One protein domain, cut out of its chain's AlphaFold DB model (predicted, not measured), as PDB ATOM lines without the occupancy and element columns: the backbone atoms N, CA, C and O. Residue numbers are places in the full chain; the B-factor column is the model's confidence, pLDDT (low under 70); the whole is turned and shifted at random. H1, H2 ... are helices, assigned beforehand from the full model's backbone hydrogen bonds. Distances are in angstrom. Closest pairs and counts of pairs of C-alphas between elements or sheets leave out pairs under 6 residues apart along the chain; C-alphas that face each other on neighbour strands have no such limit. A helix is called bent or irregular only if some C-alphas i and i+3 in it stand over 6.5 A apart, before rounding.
ATOM      1  N   SER A  76      47.763  24.054 -41.633       59.34
ATOM      2  CA  SER A  76      47.911  25.504 -41.413       59.34
ATOM      3  C   SER A  76      47.017  26.328 -42.356       59.34
ATOM      4  O   SER A  76      46.827  26.004 -43.534       59.34
ATOM      5  N   ARG A  77      46.390  27.389 -41.829       75.94
ATOM      6  CA  ARG A  77      45.673  28.373 -42.653       75.94
ATOM      7  C   ARG A  77      46.686  29.212 -43.436       75.94
ATOM      8  O   ARG A  77      47.683  29.649 -42.875       75.94
ATOM      9  N   TYR A  78      46.391  29.464 -44.708       86.12
ATOM     10  CA  TYR A  78      47.218  30.308 -45.565       86.12
ATOM     11  C   TYR A  78      46.932  31.780 -45.273       86.12
ATOM     12  O   TYR A  78      45.831  32.267 -45.543       86.12
ATOM     13  N   PHE A  79      47.909  32.462 -44.672       87.50
ATOM     14  CA  PHE A  79      47.763  33.844 -44.222       87.50
ATOM     15  C   PHE A  79      47.523  34.814 -45.380       87.50
ATOM     16  O   PHE A  79      46.784  35.770 -45.220       87.50
ATOM     17  N   GLU A  80      48.098  34.563 -46.553       88.44
ATOM     18  CA  GLU A  80      47.981  35.402 -47.744       88.44
ATOM     19  C   GLU A  80      46.536  35.499 -48.231       88.44
ATOM     20  O   GLU A  80      46.097  36.551 -48.687       88.44
ATOM     21  N   LEU A  81      45.768  34.419 -48.077       89.25
ATOM     22  CA  LEU A  81      44.363  34.388 -48.454       89.25
ATOM     23  C   LEU A  81      43.495  35.099 -47.418       89.25
ATOM     24  O   LEU A  81      42.563  35.809 -47.784       89.25
ATOM     25  N   ASP A  82      43.809  34.921 -46.134       90.19
ATOM     26  CA  ASP A  82      43.141  35.656 -45.061       90.19
ATOM     27  C   ASP A  82      43.451  37.165 -45.182       90.19
ATOM     28  O   ASP A  82      42.537  37.978 -45.124       90.19
ATOM     29  N   ALA A  83      44.694  37.559 -45.462       89.69
ATOM     30  CA  ALA A  83      45.070  38.949 -45.708       89.69
ATOM     31  C   ALA A  83      44.355  39.531 -46.938       89.69
ATOM     32  O   ALA A  83      43.795  40.620 -46.851       89.69
ATOM     33  N   ALA A  84      44.306  38.795 -48.055       90.31
ATOM     34  CA  ALA A  84      43.594  39.226 -49.258       90.31
ATOM     35  C   ALA A  84      42.089  39.424 -49.003       90.31
ATOM     36  O   ALA A  84      41.525  40.426 -49.439       90.31
ATOM     37  N   ARG A  85      41.441  38.516 -48.252       91.81
ATOM     38  CA  ARG A  85      40.046  38.711 -47.807       91.81
ATOM     39  C   ARG A  85      39.900  39.942 -46.922       91.81
ATOM     40  O   ARG A  85      38.927  40.669 -47.073       91.81
ATOM     41  N   GLY A  86      40.848  40.166 -46.013       91.75
ATOM     42  CA  GLY A  86      40.872  41.344 -45.148       91.75
ATOM     43  C   GLY A  86      40.929  42.648 -45.940       91.75
ATOM     44  O   GLY A  86      40.156  43.557 -45.659       91.75
ATOM     45  N   ILE A  87      41.778  42.708 -46.970       92.25
ATOM     46  CA  ILE A  87      41.875  43.859 -47.879       92.25
ATOM     47  C   ILE A  87      40.558  44.065 -48.631       92.25
ATOM     48  O   ILE A  87      40.017  45.166 -48.611       92.25
ATOM     49  N   ALA A  88      40.012  43.012 -49.251       92.38
ATOM     50  CA  ALA A  88      38.754  43.106 -49.992       92.38
ATOM     51  C   ALA A  88      37.600  43.603 -49.103       92.38
ATOM     52  O   ALA A  88      36.828  44.466 -49.509       92.38
ATOM     53  N   LEU A  89      37.522  43.102 -47.867       93.81
ATOM     54  CA  LEU A  89      36.504  43.512 -46.906       93.81
ATOM     55  C   LEU A  89      36.698  44.956 -46.432       93.81
ATOM     56  O   LEU A  89      35.722  45.687 -46.318       93.81
ATOM     57  N   LEU A  90      37.936  45.389 -46.188       94.69
ATOM     58  CA  LEU A  90      38.222  46.772 -45.802       94.69
ATOM     59  C   LEU A  90      37.822  47.756 -46.909       94.69
ATOM     60  O   LEU A  90      37.160  48.749 -46.627       94.69
ATOM     61  N   LEU A  91      38.169  47.450 -48.163       93.00
ATOM     62  CA  LEU A  91      37.757  48.249 -49.320       93.00
ATOM     63  C   LEU A  91      36.231  48.325 -49.429       93.00
ATOM     64  O   LEU A  91      35.686  49.402 -49.651       93.00
ATOM     65  N   MET A  92      35.539  47.204 -49.213       94.69
ATOM     66  CA  MET A  92      34.078  47.156 -49.207       94.69
ATOM     67  C   MET A  92      33.481  48.032 -48.095       94.69
ATOM     68  O   MET A  92      32.512  48.741 -48.351       94.69
ATOM     69  N   ILE A  93      34.055  48.036 -46.884       95.81
ATOM     70  CA  ILE A  93      33.584  48.887 -45.775       95.81
ATOM     71  C   ILE A  93      33.752  50.360 -46.142       95.81
ATOM     72  O   ILE A  93      32.813  51.134 -45.982       95.81
ATOM     73  N   ILE A  94      34.924  50.739 -46.659       95.06
ATOM     74  CA  ILE A  94      35.197  52.115 -47.092       95.06
ATOM     75  C   ILE A  94      34.183  52.538 -48.156       95.06
ATOM     76  O   ILE A  94      33.574  53.593 -48.020       95.06
ATOM     77  N   TYR A  95      33.943  51.696 -49.163       92.19
ATOM     78  CA  TYR A  95      32.950  51.969 -50.199       92.19
ATOM     79  C   TYR A  95      31.552  52.219 -49.621       92.19
ATOM     80  O   TYR A  95      30.924  53.213 -49.968       92.19
ATOM     81  N   HIS A  96      31.084  51.372 -48.699       94.38
ATOM     82  CA  HIS A  96      29.760  51.539 -48.090       94.38
ATOM     83  C   HIS A  96      29.671  52.768 -47.183       94.38
ATOM     84  O   HIS A  96      28.617  53.384 -47.123       94.38
ATOM     85  N   ILE A  97      30.758  53.176 -46.519       95.00
ATOM     86  CA  ILE A  97      30.782  54.450 -45.782       95.00
ATOM     87  C   ILE A  97      30.540  55.614 -46.747       95.00
ATOM     88  O   ILE A  97      29.681  56.452 -46.486       95.00
ATOM     89  N   LEU A  98      31.259  55.647 -47.875       93.56
ATOM     90  CA  LEU A  98      31.083  56.686 -48.894       93.56
ATOM     91  C   LEU A  98      29.674  56.653 -49.495       93.56
ATOM     92  O   LEU A  98      29.028  57.693 -49.602       93.56
ATOM     93  N   PHE A  99      29.174  55.456 -49.808       91.00
ATOM     94  CA  PHE A  99      27.823  55.257 -50.316       91.00
ATOM     95  C   PHE A  99      26.762  55.740 -49.326       91.00
ATOM     96  O   PHE A  99      25.869  56.472 -49.726       91.00
ATOM     97  N   CYS A 100      26.862  55.401 -48.038       91.94
ATOM     98  CA  CYS A 100      25.902  55.853 -47.030       91.94
ATOM     99  C   CYS A 100      25.946  57.374 -46.827       91.94
ATOM    100  O   CYS A 100      24.900  57.996 -46.677       91.94
ATOM    101  N   LEU A 101      27.132  57.991 -46.861       92.81
ATOM    102  CA  LEU A 101      27.269  59.451 -46.784       92.81
ATOM    103  C   LEU A 101      26.626  60.161 -47.985       92.81
ATOM    104  O   LEU A 101      26.053  61.241 -47.819       92.81
ATOM    105  N   TYR A 102      26.712  59.556 -49.172       91.62
ATOM    106  CA  TYR A 102      26.014  60.005 -50.376       91.62
ATOM    107  C   TYR A 102      24.500  59.779 -50.261       91.62
ATOM    108  O   TYR A 102      23.726  60.706 -50.481       91.62
ATOM    109  N   PHE A 103      24.084  58.581 -49.847       88.12
ATOM    110  CA  PHE A 103      22.687  58.163 -49.719       88.12
ATOM    111  C   PHE A 103      21.901  59.045 -48.742       88.12
ATOM    112  O   PHE A 103      20.788  59.457 -49.046       88.12
ATOM    113  N   PHE A 104      22.498  59.405 -47.601       90.88
ATOM    114  CA  PHE A 104      21.889  60.333 -46.641       90.88
ATOM    115  C   PHE A 104      22.009  61.814 -47.036       90.88
ATOM    116  O   PHE A 104      21.578  62.681 -46.281       90.88
ATOM    117  N   GLY A 105      22.596  62.136 -48.193       91.06
ATOM    118  CA  GLY A 105      22.668  63.509 -48.693       91.06
ATOM    119  C   GLY A 105      23.518  64.445 -47.830       91.06
ATOM    120  O   GLY A 105      23.274  65.646 -47.802       91.06
ATOM    121  N   THR A 106      24.524  63.917 -47.124       91.62
ATOM    122  CA  THR A 106      25.293  64.682 -46.121       91.62
ATOM    123  C   THR A 106      26.112  65.843 -46.688       91.62
ATOM    124  O   THR A 106      26.549  66.715 -45.942       91.62
ATOM    125  N   GLY A 107      26.400  65.835 -47.992       90.25
ATOM    126  CA  GLY A 107      27.247  66.838 -48.645       90.25
ATOM    127  C   GLY A 107      28.740  66.761 -48.290       90.25
ATOM    128  O   GLY A 107      29.533  67.475 -48.892       90.25
ATOM    129  N   LEU A 108      29.159  65.861 -47.388       92.19
ATOM    130  CA  LEU A 108      30.570  65.645 -46.998       92.19
ATOM    131  C   LEU A 108      31.427  65.032 -48.114       92.19
ATOM    132  O   LEU A 108      32.642  64.883 -47.999       92.19
ATOM    133  N   VAL A 109      30.745  64.621 -49.171       90.75
ATOM    134  CA  VAL A 109      31.144  63.575 -50.089       90.75
ATOM    135  C   VAL A 109      30.741  63.985 -51.530       90.75
ATOM    136  O   VAL A 109      30.181  63.188 -52.275       90.75
ATOM    137  N   PRO A 110      31.011  65.237 -51.979       89.62
ATOM    138  CA  PRO A 110      30.451  65.770 -53.232       89.62
ATOM    139  C   PRO A 110      31.095  65.197 -54.508       89.62
ATOM    140  O   PRO A 110      30.514  65.263 -55.584       89.62
ATOM    141  N   TRP A 111      32.305  64.651 -54.399       89.19
ATOM    142  CA  TRP A 111      33.081  64.039 -55.482       89.19
ATOM    143  C   TRP A 111      32.776  62.555 -55.775       89.19
ATOM    144  O   TRP A 111      33.409  61.956 -56.642       89.19
ATOM    145  N   PHE A 112      31.844  61.946 -55.045       86.62
ATOM    146  CA  PHE A 112      31.581  60.518 -55.034       86.62
ATOM    147  C   PHE A 112      30.205  60.344 -55.604       86.62
ATOM    148  O   PHE A 112      29.222  60.906 -55.125       86.62
ATOM    149  N   ASP A 113      30.177  59.535 -56.636       82.88
ATOM    150  CA  ASP A 113      28.983  59.216 -57.361       82.88
ATOM    151  C   ASP A 113      29.028  57.706 -57.613       82.88
ATOM    152  O   ASP A 113      29.953  57.235 -58.284       82.88
ATOM    153  N   PRO A 114      28.084  56.923 -57.064       78.19
ATOM    154  CA  PRO A 114      28.091  55.471 -57.211       78.19
ATOM    155  C   PRO A 114      27.924  55.016 -58.668       78.19
ATOM    156  O   PRO A 114      28.307  53.890 -58.996       78.19
ATOM    157  N   PHE A 115      27.411  55.877 -59.557       77.38
ATOM    158  CA  PHE A 115      27.295  55.575 -60.986       77.38
ATOM    159  C   PHE A 115      28.643  55.633 -61.714       77.38
ATOM    160  O   PHE A 115      28.840  54.919 -62.697       77.38
ATOM    161  N   THR A 116      29.593  56.438 -61.230       77.25
ATOM    162  CA  THR A 116      30.948  56.537 -61.800       77.25
ATOM    163  C   THR A 116      32.000  55.785 -60.989       77.25
ATOM    164  O   THR A 116      32.952  55.253 -61.562       77.25
ATOM    165  N   ILE A 117      31.833  55.700 -59.669       80.06
ATOM    166  CA  ILE A 117      32.688  54.952 -58.748       80.06
ATOM    167  C   ILE A 117      31.948  53.672 -58.357       80.06
ATOM    168  O   ILE A 117      31.226  53.606 -57.363       80.06
ATOM    169  N   SER A 118      32.125  52.636 -59.174       83.06
ATOM    170  CA  SER A 118      31.459  51.349 -58.978       83.06
ATOM    171  C   SER A 118      32.126  50.502 -57.888       83.06
ATOM    172  O   SER A 118      33.353  50.400 -57.822       83.06
ATOM    173  N   MET A 280      53.899  34.061 -41.587       82.00
ATOM    174  CA  MET A 280      53.085  35.270 -41.699       82.00
ATOM    175  C   MET A 280      53.845  36.482 -41.130       82.00
ATOM    176  O   MET A 280      54.157  36.487 -39.935       82.00
ATOM    177  N   PRO A 281      54.069  37.551 -41.916       83.75
ATOM    178  CA  PRO A 281      54.629  38.787 -41.385       83.75
ATOM    179  C   PRO A 281      53.715  39.390 -40.310       83.75
ATOM    180  O   PRO A 281      52.493  39.425 -40.476       83.75
ATOM    181  N   ARG A 282      54.288  39.922 -39.221       82.56
ATOM    182  CA  ARG A 282      53.510  40.460 -38.084       82.56
ATOM    183  C   ARG A 282      52.513  41.551 -38.495       82.56
ATOM    184  O   ARG A 282      51.391  41.564 -37.999       82.56
ATOM    185  N   PHE A 283      52.887  42.416 -39.439       84.69
ATOM    186  CA  PHE A 283      52.028  43.503 -39.922       84.69
ATOM    187  C   PHE A 283      50.775  43.009 -40.669       84.69
ATOM    188  O   PHE A 283      49.782  43.725 -40.734       84.69
ATOM    189  N   CYS A 284      50.773  41.777 -41.193       85.00
ATOM    190  CA  CYS A 284      49.588  41.179 -41.812       85.00
ATOM    191  C   CYS A 284      48.561  40.687 -40.780       85.00
ATOM    192  O   CYS A 284      47.450  40.323 -41.166       85.00
ATOM    193  N   GLY A 285      48.909  40.652 -39.488       89.06
ATOM    194  CA  GLY A 285      48.061  40.139 -38.410       89.06
ATOM    195  C   GLY A 285      46.644  40.732 -38.395       89.06
ATOM    196  O   GLY A 285      45.691  39.950 -38.459       89.06
ATOM    197  N   PRO A 286      46.479  42.071 -38.385       91.62
ATOM    198  CA  PRO A 286      45.162  42.713 -38.408       91.62
ATOM    199  C   PRO A 286      44.341  42.369 -39.658       91.62
ATOM    200  O   PRO A 286      43.183  41.975 -39.547       91.62
ATOM    201  N   LEU A 287      44.951  42.420 -40.849       90.00
ATOM    202  CA  LEU A 287      44.272  42.056 -42.101       90.00
ATOM    203  C   LEU A 287      43.826  40.591 -42.092       90.00
ATOM    204  O   LEU A 287      42.701  40.275 -42.474       90.00
ATOM    205  N   CYS A 288      44.674  39.693 -41.592       89.19
ATOM    206  CA  CYS A 288      44.311  38.289 -41.448       89.19
ATOM    207  C   CYS A 288      43.187  38.094 -40.425       89.19
ATOM    208  O   CYS A 288      42.346  37.222 -40.614       89.19
ATOM    209  N   PHE A 289      43.150  38.874 -39.340       92.31
ATOM    210  CA  PHE A 289      42.056  38.826 -38.368       92.31
ATOM    211  C   PHE A 289      40.720  39.206 -39.015       92.31
ATOM    212  O   PHE A 289      39.758  38.444 -38.901       92.31
ATOM    213  N   ILE A 290      40.687  40.312 -39.763       91.25
ATOM    214  CA  ILE A 290      39.508  40.758 -40.521       91.25
ATOM    215  C   ILE A 290      39.084  39.674 -41.524       91.25
ATOM    216  O   ILE A 290      37.928  39.253 -41.554       91.25
ATOM    217  N   GLY A 291      40.032  39.137 -42.294       90.12
ATOM    218  CA  GLY A 291      39.772  38.090 -43.283       90.12
ATOM    219  C   GLY A 291      39.364  36.726 -42.716       90.12
ATOM    220  O   GLY A 291      38.826  35.882 -43.439       90.12
ATOM    221  N   ARG A 292      39.613  36.477 -41.425       91.38
ATOM    222  CA  ARG A 292      39.144  35.275 -40.716       91.38
ATOM    223  C   ARG A 292      37.711  35.413 -40.210       91.38
ATOM    224  O   ARG A 292      37.033  34.394 -40.105       91.38
ATOM    225  N   HIS A 293      37.257  36.638 -39.953       93.44
ATOM    226  CA  HIS A 293      35.916  36.959 -39.447       93.44
ATOM    227  C   HIS A 293      35.028  37.619 -40.510       93.44
ATOM    228  O   HIS A 293      34.036  38.266 -40.180       93.44
ATOM    229  N   THR A 294      35.362  37.428 -41.792       92.81
ATOM    230  CA  THR A 294      34.747  38.141 -42.917       92.81
ATOM    231  C   THR A 294      33.228  38.104 -42.913       92.81
ATOM    232  O   THR A 294      32.624  39.144 -43.113       92.81
ATOM    233  N   LEU A 295      32.603  36.946 -42.667       93.12
ATOM    234  CA  LEU A 295      31.143  36.843 -42.719       93.12
ATOM    235  C   LEU A 295      30.463  37.702 -41.647       93.12
ATOM    236  O   LEU A 295      29.512  38.402 -41.956       93.12
ATOM    237  N   ILE A 296      30.951  37.664 -40.404       95.25
ATOM    238  CA  ILE A 296      30.346  38.433 -39.309       95.25
ATOM    239  C   ILE A 296      30.502  39.925 -39.589       95.25
ATOM    240  O   ILE A 296      29.524  40.659 -39.526       95.25
ATOM    241  N   ILE A 297      31.709  40.356 -39.965       95.38
ATOM    242  CA  ILE A 297      31.983  41.757 -40.303       95.38
ATOM    243  C   ILE A 297      31.116  42.196 -41.494       95.38
ATOM    244  O   ILE A 297      30.508  43.260 -41.450       95.38
ATOM    245  N   TYR A 298      30.990  41.352 -42.521       94.19
ATOM    246  CA  TYR A 298      30.115  41.592 -43.667       94.19
ATOM    247  C   TYR A 298      28.637  41.721 -43.259       94.19
ATOM    248  O   TYR A 298      27.937  42.561 -43.800       94.19
ATOM    249  N   LEU A 299      28.131  40.961 -42.291       93.38
ATOM    250  CA  LEU A 299      26.725  41.095 -41.885       93.38
ATOM    251  C   LEU A 299      26.450  42.386 -41.112       93.38
ATOM    252  O   LEU A 299      25.380  42.970 -41.250       93.38
ATOM    253  N   VAL A 300      27.403  42.833 -40.293       95.06
ATOM    254  CA  VAL A 300      27.179  43.965 -39.380       95.06
ATOM    255  C   VAL A 300      27.618  45.309 -39.949       95.06
ATOM    256  O   VAL A 300      27.190  46.329 -39.421       95.06
ATOM    257  N   HIS A 301      28.450  45.351 -40.997       94.94
ATOM    258  CA  HIS A 301      29.046  46.618 -41.433       94.94
ATOM    259  C   HIS A 301      28.009  47.667 -41.855       94.94
ATOM    260  O   HIS A 301      28.090  48.775 -41.340       94.94
ATOM    261  N   VAL A 302      27.025  47.354 -42.713       91.88
ATOM    262  CA  VAL A 302      26.014  48.349 -43.132       91.88
ATOM    263  C   VAL A 302      25.169  48.826 -41.943       91.88
ATOM    264  O   VAL A 302      25.122  50.036 -41.731       91.88
ATOM    265  N   PRO A 303      24.573  47.944 -41.108       91.12
ATOM    266  CA  PRO A 303      23.845  48.390 -39.917       91.12
ATOM    267  C   PRO A 303      24.683  49.255 -38.970       91.12
ATOM    268  O   PRO A 303      24.188  50.246 -38.441       91.12
ATOM    269  N   VAL A 304      25.958  48.907 -38.769       96.25
ATOM    270  CA  VAL A 304      26.872  49.684 -37.918       96.25
ATOM    271  C   VAL A 304      27.187  51.041 -38.544       96.25
ATOM    272  O   VAL A 304      27.142  52.041 -37.835       96.25
ATOM    273  N   ILE A 305      27.471  51.101 -39.849       94.69
ATOM    274  CA  ILE A 305      27.722  52.360 -40.568       94.69
ATOM    275  C   ILE A 305      26.504  53.275 -40.443       94.69
ATOM    276  O   ILE A 305      26.645  54.414 -40.004       94.69
ATOM    277  N   ILE A 306      25.308  52.767 -40.754       90.81
ATOM    278  CA  ILE A 306      24.058  53.527 -40.648       90.81
ATOM    279  C   ILE A 306      23.840  54.004 -39.208       90.81
ATOM    280  O   ILE A 306      23.612  55.191 -38.990       90.81
ATOM    281  N   GLY A 307      23.967  53.113 -38.219       93.50
ATOM    282  CA  GLY A 307      23.785  53.459 -36.809       93.50
ATOM    283  C   GLY A 307      24.739  54.557 -36.336       93.50
ATOM    284  O   GLY A 307      24.314  55.490 -35.663       93.50
ATOM    285  N   VAL A 308      26.013  54.496 -36.732       96.00
ATOM    286  CA  VAL A 308      26.999  55.541 -36.415       96.00
ATOM    287  C   VAL A 308      26.638  56.866 -37.085       96.00
ATOM    288  O   VAL A 308      26.685  57.899 -36.424       96.00
ATOM    289  N   LEU A 309      26.244  56.865 -38.363       94.19
ATOM    290  CA  LEU A 309      25.863  58.098 -39.062       94.19
ATOM    291  C   LEU A 309      24.627  58.754 -38.440       94.19
ATOM    292  O   LEU A 309      24.629  59.962 -38.219       94.19
ATOM    293  N   VAL A 310      23.611  57.968 -38.081       92.88
ATOM    294  CA  VAL A 310      22.412  58.466 -37.389       92.88
ATOM    295  C   VAL A 310      22.771  59.063 -36.024       92.88
ATOM    296  O   VAL A 310      22.329  60.164 -35.707       92.88
ATOM    297  N   LEU A 311      23.626  58.396 -35.236       95.06
ATOM    298  CA  LEU A 311      24.089  58.914 -33.937       95.06
ATOM    299  C   LEU A 311      24.867  60.232 -34.059       95.06
ATOM    300  O   LEU A 311      24.822  61.055 -33.148       95.06
ATOM    301  N   LEU A 312      25.567  60.439 -35.174       94.69
ATOM    302  CA  LEU A 312      26.274  61.683 -35.478       94.69
ATOM    303  C   LEU A 312      25.357  62.778 -36.057       94.69
ATOM    304  O   LEU A 312      25.840  63.868 -36.352       94.69
ATOM    305  N   GLY A 313      24.057  62.511 -36.234       92.38
ATOM    306  CA  GLY A 313      23.110  63.444 -36.854       92.38
ATOM    307  C   GLY A 313      23.291  63.591 -38.368       92.38
ATOM    308  O   GLY A 313      22.854  64.580 -38.947       92.38
ATOM    309  N   LEU A 314      23.951  62.621 -39.005       89.88
ATOM    310  CA  LEU A 314      24.301  62.609 -40.427       89.88
ATOM    311  C   LEU A 314      23.358  61.737 -41.277       89.88
ATOM    312  O   LEU A 314      23.646  61.494 -42.445       89.88
ATOM    313  N   GLY A 315      22.253  61.239 -40.718       84.06
ATOM    314  CA  GLY A 315      21.269  60.442 -41.451       84.06
ATOM    315  C   GLY A 315      19.971  60.237 -40.673       84.06
ATOM    316  O   GLY A 315      19.933  60.405 -39.453       84.06
ATOM    317  N   THR A 316      18.913  59.858 -41.389       76.50
ATOM    318  CA  THR A 316      17.584  59.534 -40.844       76.50
ATOM    319  C   THR A 316      17.134  58.171 -41.364       76.50
ATOM    320  O   THR A 316      17.340  57.883 -42.543       76.50
ATOM    321  N   LEU A 317      16.549  57.348 -40.487       66.75
ATOM    322  CA  LEU A 317      15.978  56.035 -40.818       66.75
ATOM    323  C   LEU A 317      14.553  56.153 -41.361       66.75
ATOM    324  O   LEU A 317      13.821  57.039 -40.862       66.75
TER     325      LEU A 317
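What this domain is: This is residues 76 to 118 and 280 to 317 of the 317 residues of the protein "DUF1624 domain-containing protein" of bioreactor metagenome (UniProt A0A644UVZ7). One long helix, H1, makes the length of an elongated, loose body; H3 runs beside most of it the same way with a kink, and the short H2 crosses H1 near its beginning. After H1, residues 104 to 118, with no named element, turn back along the side of H1 away from H3. The printed part has 81 residues, with three named helices in the order H1, H2, H3 and no named strand, class all helix. It is loose, with a radius of gyration of the C-alphas of 15.1 A, and spans 46 by 27 by 19 A.

How they stand to each other: H1, residues 79 to 103, touches H2, residues 282 to 292, with its residues 79 to 89 alone; the closest C-alphas, of Gly 86 and Gly 291, are 3.9 A apart. They run the same way at a steep tilt of 67 degrees. H1 also touches H3, residues 294 to 311, the same way at a shallow tilt of 27 degrees; the closest C-alphas, of Ile 97 and Ile 305, are 6.4 A apart. H2 and H3 are about perpendicular, at 89 degrees, and close but not clearly touching: their closest C-alphas, of Ile 290 and Ile 297, are 7.6 A apart. In H1 every O i to N i+4 pair is within hydrogen-bond range; in H2 5 of 7 are, in H3 12 of 14.

Where its parts are: H1 is 35.4 A long, from C-alpha 79 at (47.763, 33.844, -44.222) to C-alpha 103. H2 is 15.5 A long and irregular: C-alphas 283 and 286 are 7.1 A apart. H3, 25.0 A long, ends with C-alpha 311 at (24.089, 58.914, -33.937); it is irregular, C-alphas 299 and 302 being 7.4 A apart, with a kink of 39 degrees near residue 301.

The domain as a whole: The C-alphas farthest apart, of Ser 76 and Gly 107, are 46.8 A apart. Residues 119 to 279 are not printed; C-alphas 118 and 280 are 32.0 A apart across this cut. The link from H2 to H3 is tight. Mean pLDDT of the printed part is 89.4; residues 76 and 317 are under 70.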